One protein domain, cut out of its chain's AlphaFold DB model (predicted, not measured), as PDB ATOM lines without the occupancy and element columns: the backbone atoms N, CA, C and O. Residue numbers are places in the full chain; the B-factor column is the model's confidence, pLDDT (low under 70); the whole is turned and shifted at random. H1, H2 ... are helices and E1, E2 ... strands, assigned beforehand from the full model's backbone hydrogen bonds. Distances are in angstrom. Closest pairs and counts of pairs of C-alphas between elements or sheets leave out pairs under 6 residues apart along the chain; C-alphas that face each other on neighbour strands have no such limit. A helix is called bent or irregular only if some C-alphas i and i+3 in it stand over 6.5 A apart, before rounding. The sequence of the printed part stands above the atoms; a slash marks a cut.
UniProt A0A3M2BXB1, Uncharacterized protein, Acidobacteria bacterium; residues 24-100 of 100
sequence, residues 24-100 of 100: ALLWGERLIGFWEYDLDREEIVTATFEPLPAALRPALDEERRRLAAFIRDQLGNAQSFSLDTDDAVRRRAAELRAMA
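This is residues 24 to 100 of the 100 residues of an uncharacterized protein of Acidobacteria bacterium (UniProt A0A3M2BXB1). A small, strongly twisted sheet of three antiparallel strands, E1, E2 and E3, lies between two helices, the long H1 over one face and H2 over the other, in three layers. The two helices run in opposite senses without meeting, and residues 73 to 85, the last turn of H1 and the link to H2, stick out at one end of the long axis. The printed part has 77 residues, with three named strands followed by two named helices, a sheet order of E1, E2, E3 and a mixed class of helices and strands. It is compact, with a radius of gyration of the C-alphas of 12.9 A, and elongated, spanning 37 by 24 by 24 A.

E1, residues 24 to 27, begins at C-alpha 24 at (43.624, -2.832, -11.935). E2, residues 30 to 38, is 23.8 A long from first to last C-alpha, and E3, residues 43 to 48, is 16.4 A long. H1, residues 54 to 75, begins at C-alpha 54 at (39.504, 0.800, 8.007) and is 31.1 A long; it is only just irregular, with C-alphas 55 and 58 6.9 A apart. H2, residues 86 to 99, is 20.2 A long and ends at C-alpha 99 at (54.434, -2.388, -2.260).

The strands form a meander, each the antiparallel neighbour of the one before, with E1 and E3 as edge strands. E1 and E2 are a hairpin, their directions at 131 degrees, with N 25 and O 33 at 2.9 A. E2 and E3 are a hairpin at 150 degrees, with N 36 and O 45 at 2.9 A and N 38 and O 43 at 2.8 A. H1 is on the sheet, over E3, at a height over the sheet of 4.9 A, and only just stands up from it, rising 40.0 degrees. The closest C-alphas of H1 and E3 are those of Arg 64 and Ile 44, 5.3 A apart. H2 is on the sheet at a height of 7.8 A, over E2 and E3, slantwise to the strands at 48 degrees to E2 on the local plane. The closest C-alphas of H2 and E2 are those of Ala 93 and Glu 36, 5.5 A apart. H1 and H2 are apart. In H2 every O i to N i+4 pair is within hydrogen-bond range; in H1 16 of 18 are.

The two C-alphas farthest apart, those of Ala 54 and Ser 80, are 38.6 A apart. The printed part has no cut and ends at the chain's last residue, Ala 100. The links E1 to E2, E2 to E3 and E3 to H1 are tight, and the link H1 to H2, 10 residues, is short. Residues 73 to 85, of which 73 to 75 belong to H1, stand free. The mean pLDDT of the printed part is 87.7, and residues 76 to 82 are under 70.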
ATOM      1  N   ALA A  24      44.163  -3.989 -12.640       93.12
ATOM      2  CA  ALA A  24      43.624  -2.832 -11.935       93.12
ATOM      3  C   ALA A  24      42.744  -3.250 -10.749       93.12
ATOM      4  O   ALA A  24      41.872  -4.107 -10.896       93.12
ATOM      5  N   LEU A  25      42.936  -2.603  -9.597       94.12
ATOM      6  CA  LEU A  25      42.012  -2.656  -8.465       94.12
ATOM      7  C   LEU A  25      41.135  -1.401  -8.483       94.12
ATOM      8  O   LEU A  25      41.635  -0.280  -8.351       94.12
ATOM      9  N   LEU A  26      39.831  -1.600  -8.654       93.56
ATOM     10  CA  LEU A  26      38.855  -0.523  -8.796       93.56
ATOM     11  C   LEU A  26      37.949  -0.435  -7.565       93.56
ATOM     12  O   LEU A  26      37.571  -1.449  -6.985       93.56
ATOM     13  N   TRP A  27      37.565   0.788  -7.208       89.81
ATOM     14  CA  TRP A  27      36.519   1.082  -6.234       89.81
ATOM     15  C   TRP A  27      35.585   2.149  -6.807       89.81
ATOM     16  O   TRP A  27      35.962   3.318  -6.940       89.81
ATOM     17  N   GLY A  28      34.371   1.740  -7.184       88.50
ATOM     18  CA  GLY A  28      33.496   2.570  -8.011       88.50
ATOM     19  C   GLY A  28      34.203   2.948  -9.315       88.50
ATOM     20  O   GLY A  28      34.711   2.084 -10.023       88.50
ATOM     21  N   GLU A  29      34.294   4.245  -9.596       92.19
ATOM     22  CA  GLU A  29      34.959   4.784 -10.794       92.19
ATOM     23  C   GLU A  29      36.456   5.075 -10.585       92.19
ATOM     24  O   GLU A  29      37.113   5.652 -11.450       92.19
ATOM     25  N   ARG A  30      37.018   4.716  -9.422       92.12
ATOM     26  CA  ARG A  30      38.402   5.054  -9.063       92.12
ATOM     27  C   ARG A  30      39.317   3.846  -9.183       92.12
ATOM     28  O   ARG A  30      39.054   2.801  -8.593       92.12
ATOM     29  N   LEU A  31      40.444   4.032  -9.866       93.88
ATOM     30  CA  LEU A  31      41.593   3.138  -9.772       93.88
ATOM     31  C   LEU A  31      42.325   3.412  -8.458       93.88
ATOM     32  O   LEU A  31      42.909   4.480  -8.287       93.88
ATOM     33  N   ILE A  32      42.275   2.456  -7.536       94.38
ATOM     34  CA  ILE A  32      42.832   2.606  -6.183       94.38
ATOM     35  C   ILE A  32      44.125   1.816  -5.974       94.38
ATOM     36  O   ILE A  32      44.784   1.973  -4.947       94.38
ATOM     37  N   GLY A  33      44.490   0.961  -6.928       94.00
ATOM     38  CA  GLY A  33      45.685   0.144  -6.829       94.00
ATOM     39  C   GLY A  33      45.744  -0.957  -7.871       94.00
ATOM     40  O   GLY A  33      45.141  -0.874  -8.944       94.00
ATOM     41  N   PHE A  34      46.445  -2.021  -7.508       95.19
ATOM     42  CA  PHE A  34      46.630  -3.202  -8.334       95.19
ATOM     43  C   PHE A  34      46.393  -4.477  -7.535       95.19
ATOM     44  O   PHE A  34      46.512  -4.490  -6.307       95.19
ATOM     45  N   TRP A  35      46.104  -5.556  -8.252       94.94
ATOM     46  CA  TRP A  35      46.023  -6.892  -7.682       94.94
ATOM     47  C   TRP A  35      46.700  -7.934  -8.576       94.94
ATOM     48  O   TRP A  35      46.914  -7.715  -9.769       94.94
ATOM     49  N   GLU A  36      47.060  -9.066  -7.982       93.50
ATOM     50  CA  GLU A  36      47.565 -10.243  -8.686       93.50
ATOM     51  C   GLU A  36      47.193 -11.510  -7.915       93.50
ATOM     52  O   GLU A  36      47.017 -11.470  -6.695       93.50
ATOM     53  N   TYR A  37      47.079 -12.628  -8.629       92.00
ATOM     54  CA  TYR A  37      46.957 -13.947  -8.018       92.00
ATOM     55  C   TYR A  37      48.346 -14.539  -7.772       92.00
ATOM     56  O   TYR A  37      49.131 -14.709  -8.704       92.00
ATOM     57  N   ASP A  38      48.658 -14.854  -6.519       91.62
ATOM     58  CA  ASP A  38      49.856 -15.610  -6.187       91.62
ATOM     59  C   ASP A  38      49.599 -17.103  -6.396       91.62
ATOM     60  O   ASP A  38      48.856 -17.723  -5.637       91.62
ATOM     61  N   LEU A  39      50.254 -17.668  -7.410       88.88
ATOM     62  CA  LEU A  39      50.177 -19.087  -7.745       88.88
ATOM     63  C   LEU A  39      50.693 -19.996  -6.624       88.88
ATOM     64  O   LEU A  39      50.178 -21.096  -6.466       88.88
ATOM     65  N   ASP A  40      51.690 -19.557  -5.852       90.25
ATOM     66  CA  ASP A  40      52.353 -20.405  -4.856       90.25
ATOM     67  C   ASP A  40      51.598 -20.411  -3.518       90.25
ATOM     68  O   ASP A  40      51.663 -21.377  -2.761       90.25
ATOM     69  N   ARG A  41      50.881 -19.323  -3.210       91.25
ATOM     70  CA  ARG A  41      50.079 -19.179  -1.979       91.25
ATOM     71  C   ARG A  41      48.574 -19.287  -2.203       91.25
ATOM     72  O   ARG A  41      47.825 -19.227  -1.234       91.25
ATOM     73  N   GLU A  42      48.154 -19.407  -3.457       92.19
ATOM     74  CA  GLU A  42      46.755 -19.471  -3.885       92.19
ATOM     75  C   GLU A  42      45.888 -18.329  -3.326       92.19
ATOM     76  O   GLU A  42      44.740 -18.518  -2.917       92.19
ATOM     77  N   GLU A  43      46.440 -17.113  -3.296       94.12
ATOM     78  CA  GLU A  43      45.778 -15.942  -2.720       94.12
ATOM     79  C   GLU A  43      45.840 -14.719  -3.636       94.12
ATOM     80  O   GLU A  43      46.750 -14.559  -4.447       94.12
ATOM     81  N   ILE A  44      44.886 -13.802  -3.459       94.94
ATOM     82  CA  ILE A  44      44.946 -12.488  -4.100       94.94
ATOM     83  C   ILE A  44      45.800 -11.548  -3.256       94.94
ATOM     84  O   ILE A  44      45.484 -11.246  -2.096       94.94
ATOM     85  N   VAL A  45      46.852 -11.026  -3.875       95.19
ATOM     86  CA  VAL A  45      47.684  -9.949  -3.348       95.19
ATOM     87  C   VAL A  45      47.180  -8.631  -3.911       95.19
ATOM     88  O   VAL A  45      46.929  -8.515  -5.108       95.19
ATOM     89  N   THR A  46      47.053  -7.622  -3.057       95.44
ATOM     90  CA  THR A  46      46.624  -6.275  -3.442       95.44
ATOM     91  C   THR A  46      47.598  -5.245  -2.901       95.44
ATOM     92  O   THR A  46      48.017  -5.364  -1.753       95.44
ATOM     93  N   ALA A  47      47.881  -4.207  -3.681       94.81
ATOM     94  CA  ALA A  47      48.587  -3.019  -3.216       94.81
ATOM     95  C   ALA A  47      47.795  -1.779  -3.632       94.81
ATOM     96  O   ALA A  47      47.425  -1.648  -4.804       94.81
ATOM     97  N   THR A  48      47.521  -0.882  -2.686       94.00
ATOM     98  CA  THR A  48      46.816   0.379  -2.946       94.00
ATOM     99  C   THR A  48      47.776   1.556  -3.009       94.00
ATOM    100  O   THR A  48      48.828   1.543  -2.381       94.00
ATOM    101  N   PHE A  49      47.419   2.588  -3.775       92.69
ATOM    102  CA  PHE A  49      48.239   3.805  -3.878       92.69
ATOM    103  C   PHE A  49      48.217   4.640  -2.599       92.69
ATOM    104  O   PHE A  49      49.187   5.317  -2.276       92.69
ATOM    105  N   GLU A  50      47.106   4.570  -1.870       91.94
ATOM    106  CA  GLU A  50      46.886   5.261  -0.607       91.94
ATOM    107  C   GLU A  50      46.353   4.264   0.434       91.94
ATOM    108  O   GLU A  50      45.747   3.247   0.062       91.94
ATOM    109  N   PRO A  51      46.542   4.523   1.739       90.50
ATOM    110  CA  PRO A  51      45.960   3.693   2.783       90.50
ATOM    111  C   PRO A  51      44.434   3.619   2.667       90.50
ATOM    112  O   PRO A  51      43.738   4.633   2.677       90.50
ATOM    113  N   LEU A  52      43.900   2.398   2.622       89.69
ATOM    114  CA  LEU A  52      42.455   2.185   2.632       89.69
ATOM    115  C   LEU A  52      41.842   2.535   4.000       89.69
ATOM    116  O   LEU A  52      42.371   2.097   5.036       89.69
ATOM    117  N   PRO A  53      40.685   3.229   4.018       90.81
ATOM    118  CA  PRO A  53      39.883   3.410   5.220       90.81
ATOM    119  C   PRO A  53      39.602   2.071   5.904       90.81
ATOM    120  O   PRO A  53      39.275   1.084   5.243       90.81
ATOM    121  N   ALA A  54      39.682   2.033   7.238       91.56
ATOM    122  CA  ALA A  54      39.504   0.800   8.007       91.56
ATOM    123  C   ALA A  54      38.165   0.098   7.716       91.56
ATOM    124  O   ALA A  54      38.118  -1.126   7.643       91.56
ATOM    125  N   ALA A  55      37.107   0.872   7.460       91.19
ATOM    126  CA  ALA A  55      35.781   0.362   7.118       91.19
ATOM    127  C   ALA A  55      35.730  -0.427   5.794       91.19
ATOM    128  O   ALA A  55      34.843  -1.255   5.624       91.19
ATOM    129  N   LEU A  56      36.666  -0.194   4.865       89.44
ATOM    130  CA  LEU A  56      36.697  -0.867   3.558       89.44
ATOM    131  C   LEU A  56      37.534  -2.150   3.555       89.44
ATOM    132  O   LEU A  56      37.388  -2.975   2.654       89.44
ATOM    133  N   ARG A  57      38.389  -2.349   4.565       91.69
ATOM    134  CA  ARG A  57      39.276  -3.520   4.657       91.69
ATOM    135  C   ARG A  57      38.511  -4.850   4.687       91.69
ATOM    136  O   ARG A  57      38.878  -5.723   3.908       91.69
ATOM    137  N   PRO A  58      37.414  -5.005   5.464       95.31
ATOM    138  CA  PRO A  58      36.665  -6.262   5.479       95.31
ATOM    139  C   PRO A  58      36.057  -6.617   4.120       95.31
ATOM    140  O   PRO A  58      36.052  -7.784   3.740       95.31
ATOM    141  N   ALA A  59      35.570  -5.613   3.381       93.94
ATOM    142  CA  ALA A  59      35.014  -5.811   2.046       93.94
ATOM    143  C   ALA A  59      36.106  -6.230   1.052       93.94
ATOM    144  O   ALA A  59      35.922  -7.191   0.313       93.94
ATOM    145  N   LEU A  60      37.267  -5.567   1.084       94.25
ATOM    146  CA  LEU A  60      38.404  -5.955   0.249       94.25
ATOM    147  C   LEU A  60      38.869  -7.386   0.548       94.25
ATOM    148  O   LEU A  60      39.100  -8.155  -0.381       94.25
ATOM    149  N   ASP A  61      38.999  -7.757   1.822       95.75
ATOM    150  CA  ASP A  61      39.437  -9.101   2.207       95.75
ATOM    151  C   ASP A  61      38.441 -10.183   1.776       95.75
ATOM    152  O   ASP A  61      38.848 -11.277   1.383       95.75
ATOM    153  N   GLU A  62      37.143  -9.882   1.805       96.62
ATOM    154  CA  GLU A  62      36.118 -10.781   1.287       96.62
ATOM    155  C   GLU A  62      36.222 -10.959  -0.233       96.62
ATOM    156  O   GLU A  62      36.243 -12.095  -0.710       96.62
ATOM    157  N   GLU A  63      36.371  -9.873  -0.993       96.19
ATOM    158  CA  GLU A  63      36.539  -9.952  -2.450       96.19
ATOM    159  C   GLU A  63      37.826 -10.688  -2.842       96.19
ATOM    160  O   GLU A  63      37.819 -11.520  -3.751       96.19
ATOM    161  N   ARG A  64      38.925 -10.472  -2.105       95.75
ATOM    162  CA  ARG A  64      40.179 -11.222  -2.284       95.75
ATOM    163  C   ARG A  64      39.963 -12.724  -2.115       95.75
ATOM    164  O   ARG A  64      40.432 -13.497  -2.948       95.75
ATOM    165  N   ARG A  65      39.240 -13.143  -1.069       96.69
ATOM    166  CA  ARG A  65      38.923 -14.562  -0.830       96.69
ATOM    167  C   ARG A  65      38.038 -15.144  -1.927       96.69
ATOM    168  O   ARG A  65      38.328 -16.233  -2.419       96.69
ATOM    169  N   ARG A  66      36.983 -14.428  -2.325       96.25
ATOM    170  CA  ARG A  66      36.055 -14.868  -3.380       96.25
ATOM    171  C   ARG A  66      36.758 -15.044  -4.712       96.25
ATOM    172  O   ARG A  66      36.576 -16.067  -5.364       96.25
ATOM    173  N   LEU A  67      37.579 -14.072  -5.094       94.69
ATOM    174  CA  LEU A  67      38.305 -14.112  -6.353       94.69
ATOM    175  C   LEU A  67      39.393 -15.193  -6.351       94.69
ATOM    176  O   LEU A  67      39.516 -15.903  -7.344       94.69
ATOM    177  N   ALA A  68      40.122 -15.381  -5.243       93.69
ATOM    178  CA  ALA A  68      41.073 -16.489  -5.106       93.69
ATOM    179  C   ALA A  68      40.381 -17.847  -5.303       93.69
ATOM    180  O   ALA A  68      40.833 -18.664  -6.102       93.69
ATOM    181  N   ALA A  69      39.247 -18.055  -4.625       93.25
ATOM    182  CA  ALA A  69      38.458 -19.273  -4.768       93.25
ATOM    183  C   ALA A  69      37.934 -19.444  -6.199       93.25
ATOM    184  O   ALA A  69      38.050 -20.521  -6.764       93.25
ATOM    185  N   PHE A  70      37.436 -18.380  -6.830       91.62
ATOM    186  CA  PHE A  70      36.995 -18.427  -8.222       91.62
ATOM    187  C   PHE A  70      38.120 -18.842  -9.182       91.62
ATOM    188  O   PHE A  70      37.913 -19.714 -10.025       91.62
ATOM    189  N   ILE A  71      39.315 -18.258  -9.045       88.62
ATOM    190  CA  ILE A  71      40.463 -18.598  -9.895       88.62
ATOM    191  C   ILE A  71      40.867 -20.062  -9.693       88.62
ATOM    192  O   ILE A  71      40.979 -20.804 -10.669       88.62
ATOM    193  N   ARG A  72      41.032 -20.496  -8.442       88.25
ATOM    194  CA  ARG A  72      41.428 -21.870  -8.116       88.25
ATOM    195  C   ARG A  72      40.377 -22.895  -8.553       88.25
ATOM    196  O   ARG A  72      40.715 -23.881  -9.200       88.25
ATOM    197  N   ASP A  73      39.114 -22.654  -8.210       90.06
ATOM    198  CA  ASP A  73      38.057 -23.664  -8.293       90.06
ATOM    199  C   ASP A  73      37.379 -23.695  -9.671       90.06
ATOM    200  O   ASP A  73      36.936 -24.757 -10.106       90.06
ATOM    201  N   GLN A  74      37.274 -22.550 -10.360       84.75
ATOM    202  CA  GLN A  74      36.513 -22.447 -11.614       84.75
ATOM    203  C   GLN A  74      37.377 -22.228 -12.855       84.75
ATOM    204  O   GLN A  74      37.013 -22.699 -13.931       84.75
ATOM    205  N   LEU A  75      38.502 -21.518 -12.740       77.88
ATOM    206  CA  LEU A  75      39.388 -21.270 -13.882       77.88
ATOM    207  C   LEU A  75      40.438 -22.375 -14.068       77.88
ATOM    208  O   LEU A  75      40.891 -22.583 -15.195       77.88
ATOM    209  N   GLY A  76      40.789 -23.109 -13.006       69.50
ATOM    210  CA  GLY A  76      41.752 -24.212 -13.064       69.50
ATOM    211  C   GLY A  76      43.065 -23.807 -13.753       69.50
ATOM    212  O   GLY A  76      43.567 -22.701 -13.551       69.50
ATOM    213  N   ASN A  77      43.602 -24.678 -14.622       56.19
ATOM    214  CA  ASN A  77      44.765 -24.384 -15.474       56.19
ATOM    215  C   ASN A  77      44.401 -23.410 -16.615       56.19
ATOM    216  O   ASN A  77      44.517 -23.738 -17.798       56.19
ATOM    217  N   ALA A  78      44.027 -22.174 -16.281       51.88
ATOM    218  CA  ALA A  78      43.812 -21.079 -17.233       51.88
ATOM    219  C   ALA A  78      45.058 -20.734 -18.089       51.88
ATOM    220  O   ALA A  78      44.993 -19.876 -18.972       51.88
ATOM    221  N   GLN A  79      46.177 -21.441 -17.881       53.62
ATOM    222  CA  GLN A  79      47.363 -21.457 -18.738       53.62
ATOM    223  C   GLN A  79      47.042 -21.669 -20.222       53.62
ATOM    224  O   GLN A  79      47.733 -21.110 -21.066       53.62
ATOM    225  N   SER A  80      45.993 -22.424 -20.573       48.06
ATOM    226  CA  SER A  80      45.670 -22.679 -21.988       48.06
ATOM    227  C   SER A  80      45.219 -21.438 -22.767       48.06
ATOM    228  O   SER A  80      45.256 -21.460 -23.995       48.06
ATOM    229  N   PHE A  81      44.817 -20.359 -22.086       55.25
ATOM    230  CA  PHE A  81      44.300 -19.143 -22.729       55.25
ATOM    231  C   PHE A  81      44.988 -17.855 -22.266       55.25
ATOM    232  O   PHE A  81      44.661 -16.773 -22.757       55.25
ATOM    233  N   SER A  82      45.936 -17.949 -21.334       64.75
ATOM    234  CA  SER A  82      46.665 -16.791 -20.832       64.75
ATOM    235  C   SER A  82      47.945 -16.560 -21.633       64.75
ATOM    236  O   SER A  82      48.725 -17.478 -21.862       64.75
ATOM    237  N   LEU A  83      48.187 -15.306 -22.021       71.00
ATOM    238  CA  LEU A  83      49.485 -14.869 -22.547       71.00
ATOM    239  C   LEU A  83      50.549 -14.747 -21.441       71.00
ATOM    240  O   LEU A  83      51.730 -14.576 -21.744       71.00
ATOM    241  N   ASP A  84      50.139 -14.798 -20.170       76.75
ATOM    242  CA  ASP A  84      51.060 -14.773 -19.039       76.75
ATOM    243  C   ASP A  84      51.703 -16.145 -18.817       76.75
ATOM    244  O   ASP A  84      51.023 -17.169 -18.794       76.75
ATOM    245  N   THR A  85      53.010 -16.143 -18.560       83.00
ATOM    246  CA  THR A  85      53.709 -17.296 -17.985       83.00
ATOM    247  C   THR A  85      53.591 -17.285 -16.462       83.00
ATOM    248  O   THR A  85      53.503 -16.213 -15.856       83.00
ATOM    249  N   ASP A  86      53.670 -18.454 -15.821       86.38
ATOM    250  CA  ASP A  86      53.656 -18.552 -14.354       86.38
ATOM    251  C   ASP A  86      54.736 -17.674 -13.705       86.38
ATOM    252  O   ASP A  86      54.476 -16.986 -12.722       86.38
ATOM    253  N   ASP A  87      55.935 -17.625 -14.291       86.69
ATOM    254  CA  ASP A  87      57.033 -16.785 -13.800       86.69
ATOM    255  C   ASP A  87      56.696 -15.291 -13.863       86.69
ATOM    256  O   ASP A  87      57.056 -14.527 -12.963       86.69
ATOM    257  N   ALA A  88      55.977 -14.853 -14.903       85.81
ATOM    258  CA  ALA A  88      55.524 -13.473 -15.006       85.81
ATOM    259  C   ALA A  88      54.490 -13.145 -13.919       85.81
ATOM    260  O   ALA A  88      54.564 -12.067 -13.325       85.81
ATOM    261  N   VAL A  89      53.572 -14.075 -13.632       87.69
ATOM    262  CA  VAL A  89      52.570 -13.935 -12.564       87.69
ATOM    263  C   VAL A  89      53.247 -13.893 -11.191       87.69
ATOM    264  O   VAL A  89      53.038 -12.936 -10.444       87.69
ATOM    265  N   ARG A  90      54.134 -14.851 -10.884       90.06
ATOM    266  CA  ARG A  90      54.900 -14.893  -9.624       90.06
ATOM    267  C   ARG A  90      55.697 -13.617  -9.397       90.06
ATOM    268  O   ARG A  90      55.647 -13.040  -8.310       90.06
ATOM    269  N   ARG A  91      56.395 -13.134 -10.431       90.44
ATOM    270  CA  ARG A  91      57.155 -11.880 -10.356       90.44
ATOM    271  C   ARG A  91      56.251 -10.708  -9.975       90.44
ATOM    272  O   ARG A  91      56.593  -9.954  -9.070       90.44
ATOM    273  N   ARG A  92      55.091 -10.559 -10.625       89.56
ATOM    274  CA  ARG A  92      54.156  -9.461 -10.323       89.56
ATOM    275  C   ARG A  92      53.540  -9.583  -8.930       89.56
ATOM    276  O   ARG A  92      53.397  -8.567  -8.254       89.56
ATOM    277  N   ALA A  93      53.231 -10.796  -8.472       91.25
ATOM    278  CA  ALA A  93      52.743 -11.027  -7.113       91.25
ATOM    279  C   ALA A  93      53.795 -10.628  -6.062       91.25
ATOM    280  O   ALA A  93      53.470  -9.949  -5.085       91.25
ATOM    281  N   ALA A  94      55.066 -10.981  -6.287       91.75
ATOM    282  CA  ALA A  94      56.177 -10.573  -5.427       91.75
ATOM    283  C   ALA A  94      56.373  -9.047  -5.416       91.75
ATOM    284  O   ALA A  94      56.503  -8.454  -4.346       91.75
ATOM    285  N   GLU A  95      56.326  -8.401  -6.586       91.12
ATOM    286  CA  GLU A  95      56.392  -6.940  -6.699       91.12
ATOM    287  C   GLU A  95      55.260  -6.257  -5.922       91.12
ATOM    288  O   GLU A  95      55.515  -5.290  -5.213       91.12
ATOM    289  N   LEU A  96      54.021  -6.755  -6.009       91.06
ATOM    290  CA  LEU A  96      52.899  -6.174  -5.265       91.06
ATOM    291  C   LEU A  96      53.033  -6.355  -3.757       91.06
ATOM    292  O   LEU A  96      52.707  -5.433  -3.018       91.06
ATOM    293  N   ARG A  97      53.559  -7.491  -3.285       90.25
ATOM    294  CA  ARG A  97      53.832  -7.671  -1.851       90.25
ATOM    295  C   ARG A  97      54.886  -6.716  -1.319       90.25
ATOM    296  O   ARG A  97      54.793  -6.322  -0.169       90.25
ATOM    297  N   ALA A  98      55.869  -6.352  -2.135       90.00
ATOM    298  CA  ALA A  98      56.867  -5.364  -1.745       90.00
ATOM    299  C   ALA A  98      56.301  -3.929  -1.679       90.00
ATOM    300  O   ALA A  98      56.954  -3.049  -1.127       90.00
ATOM    301  N   MET A  99      55.118  -3.688  -2.260       84.19
ATOM    302  CA  MET A  99      54.434  -2.388  -2.260       84.19
ATOM    303  C   MET A  99      53.353  -2.263  -1.177       84.19
ATOM    304  O   MET A  99      52.926  -1.142  -0.903       84.19
ATOM    305  N   ALA A 100      52.873  -3.388  -0.642       72.69
ATOM    306  CA  ALA A 100      51.813  -3.461   0.365       72.69
ATOM    307  C   ALA A 100      52.367  -3.278   1.786       72.69
ATOM    308  O   ALA A 100      51.650  -2.651   2.600       72.69
TER     309      ALA A 100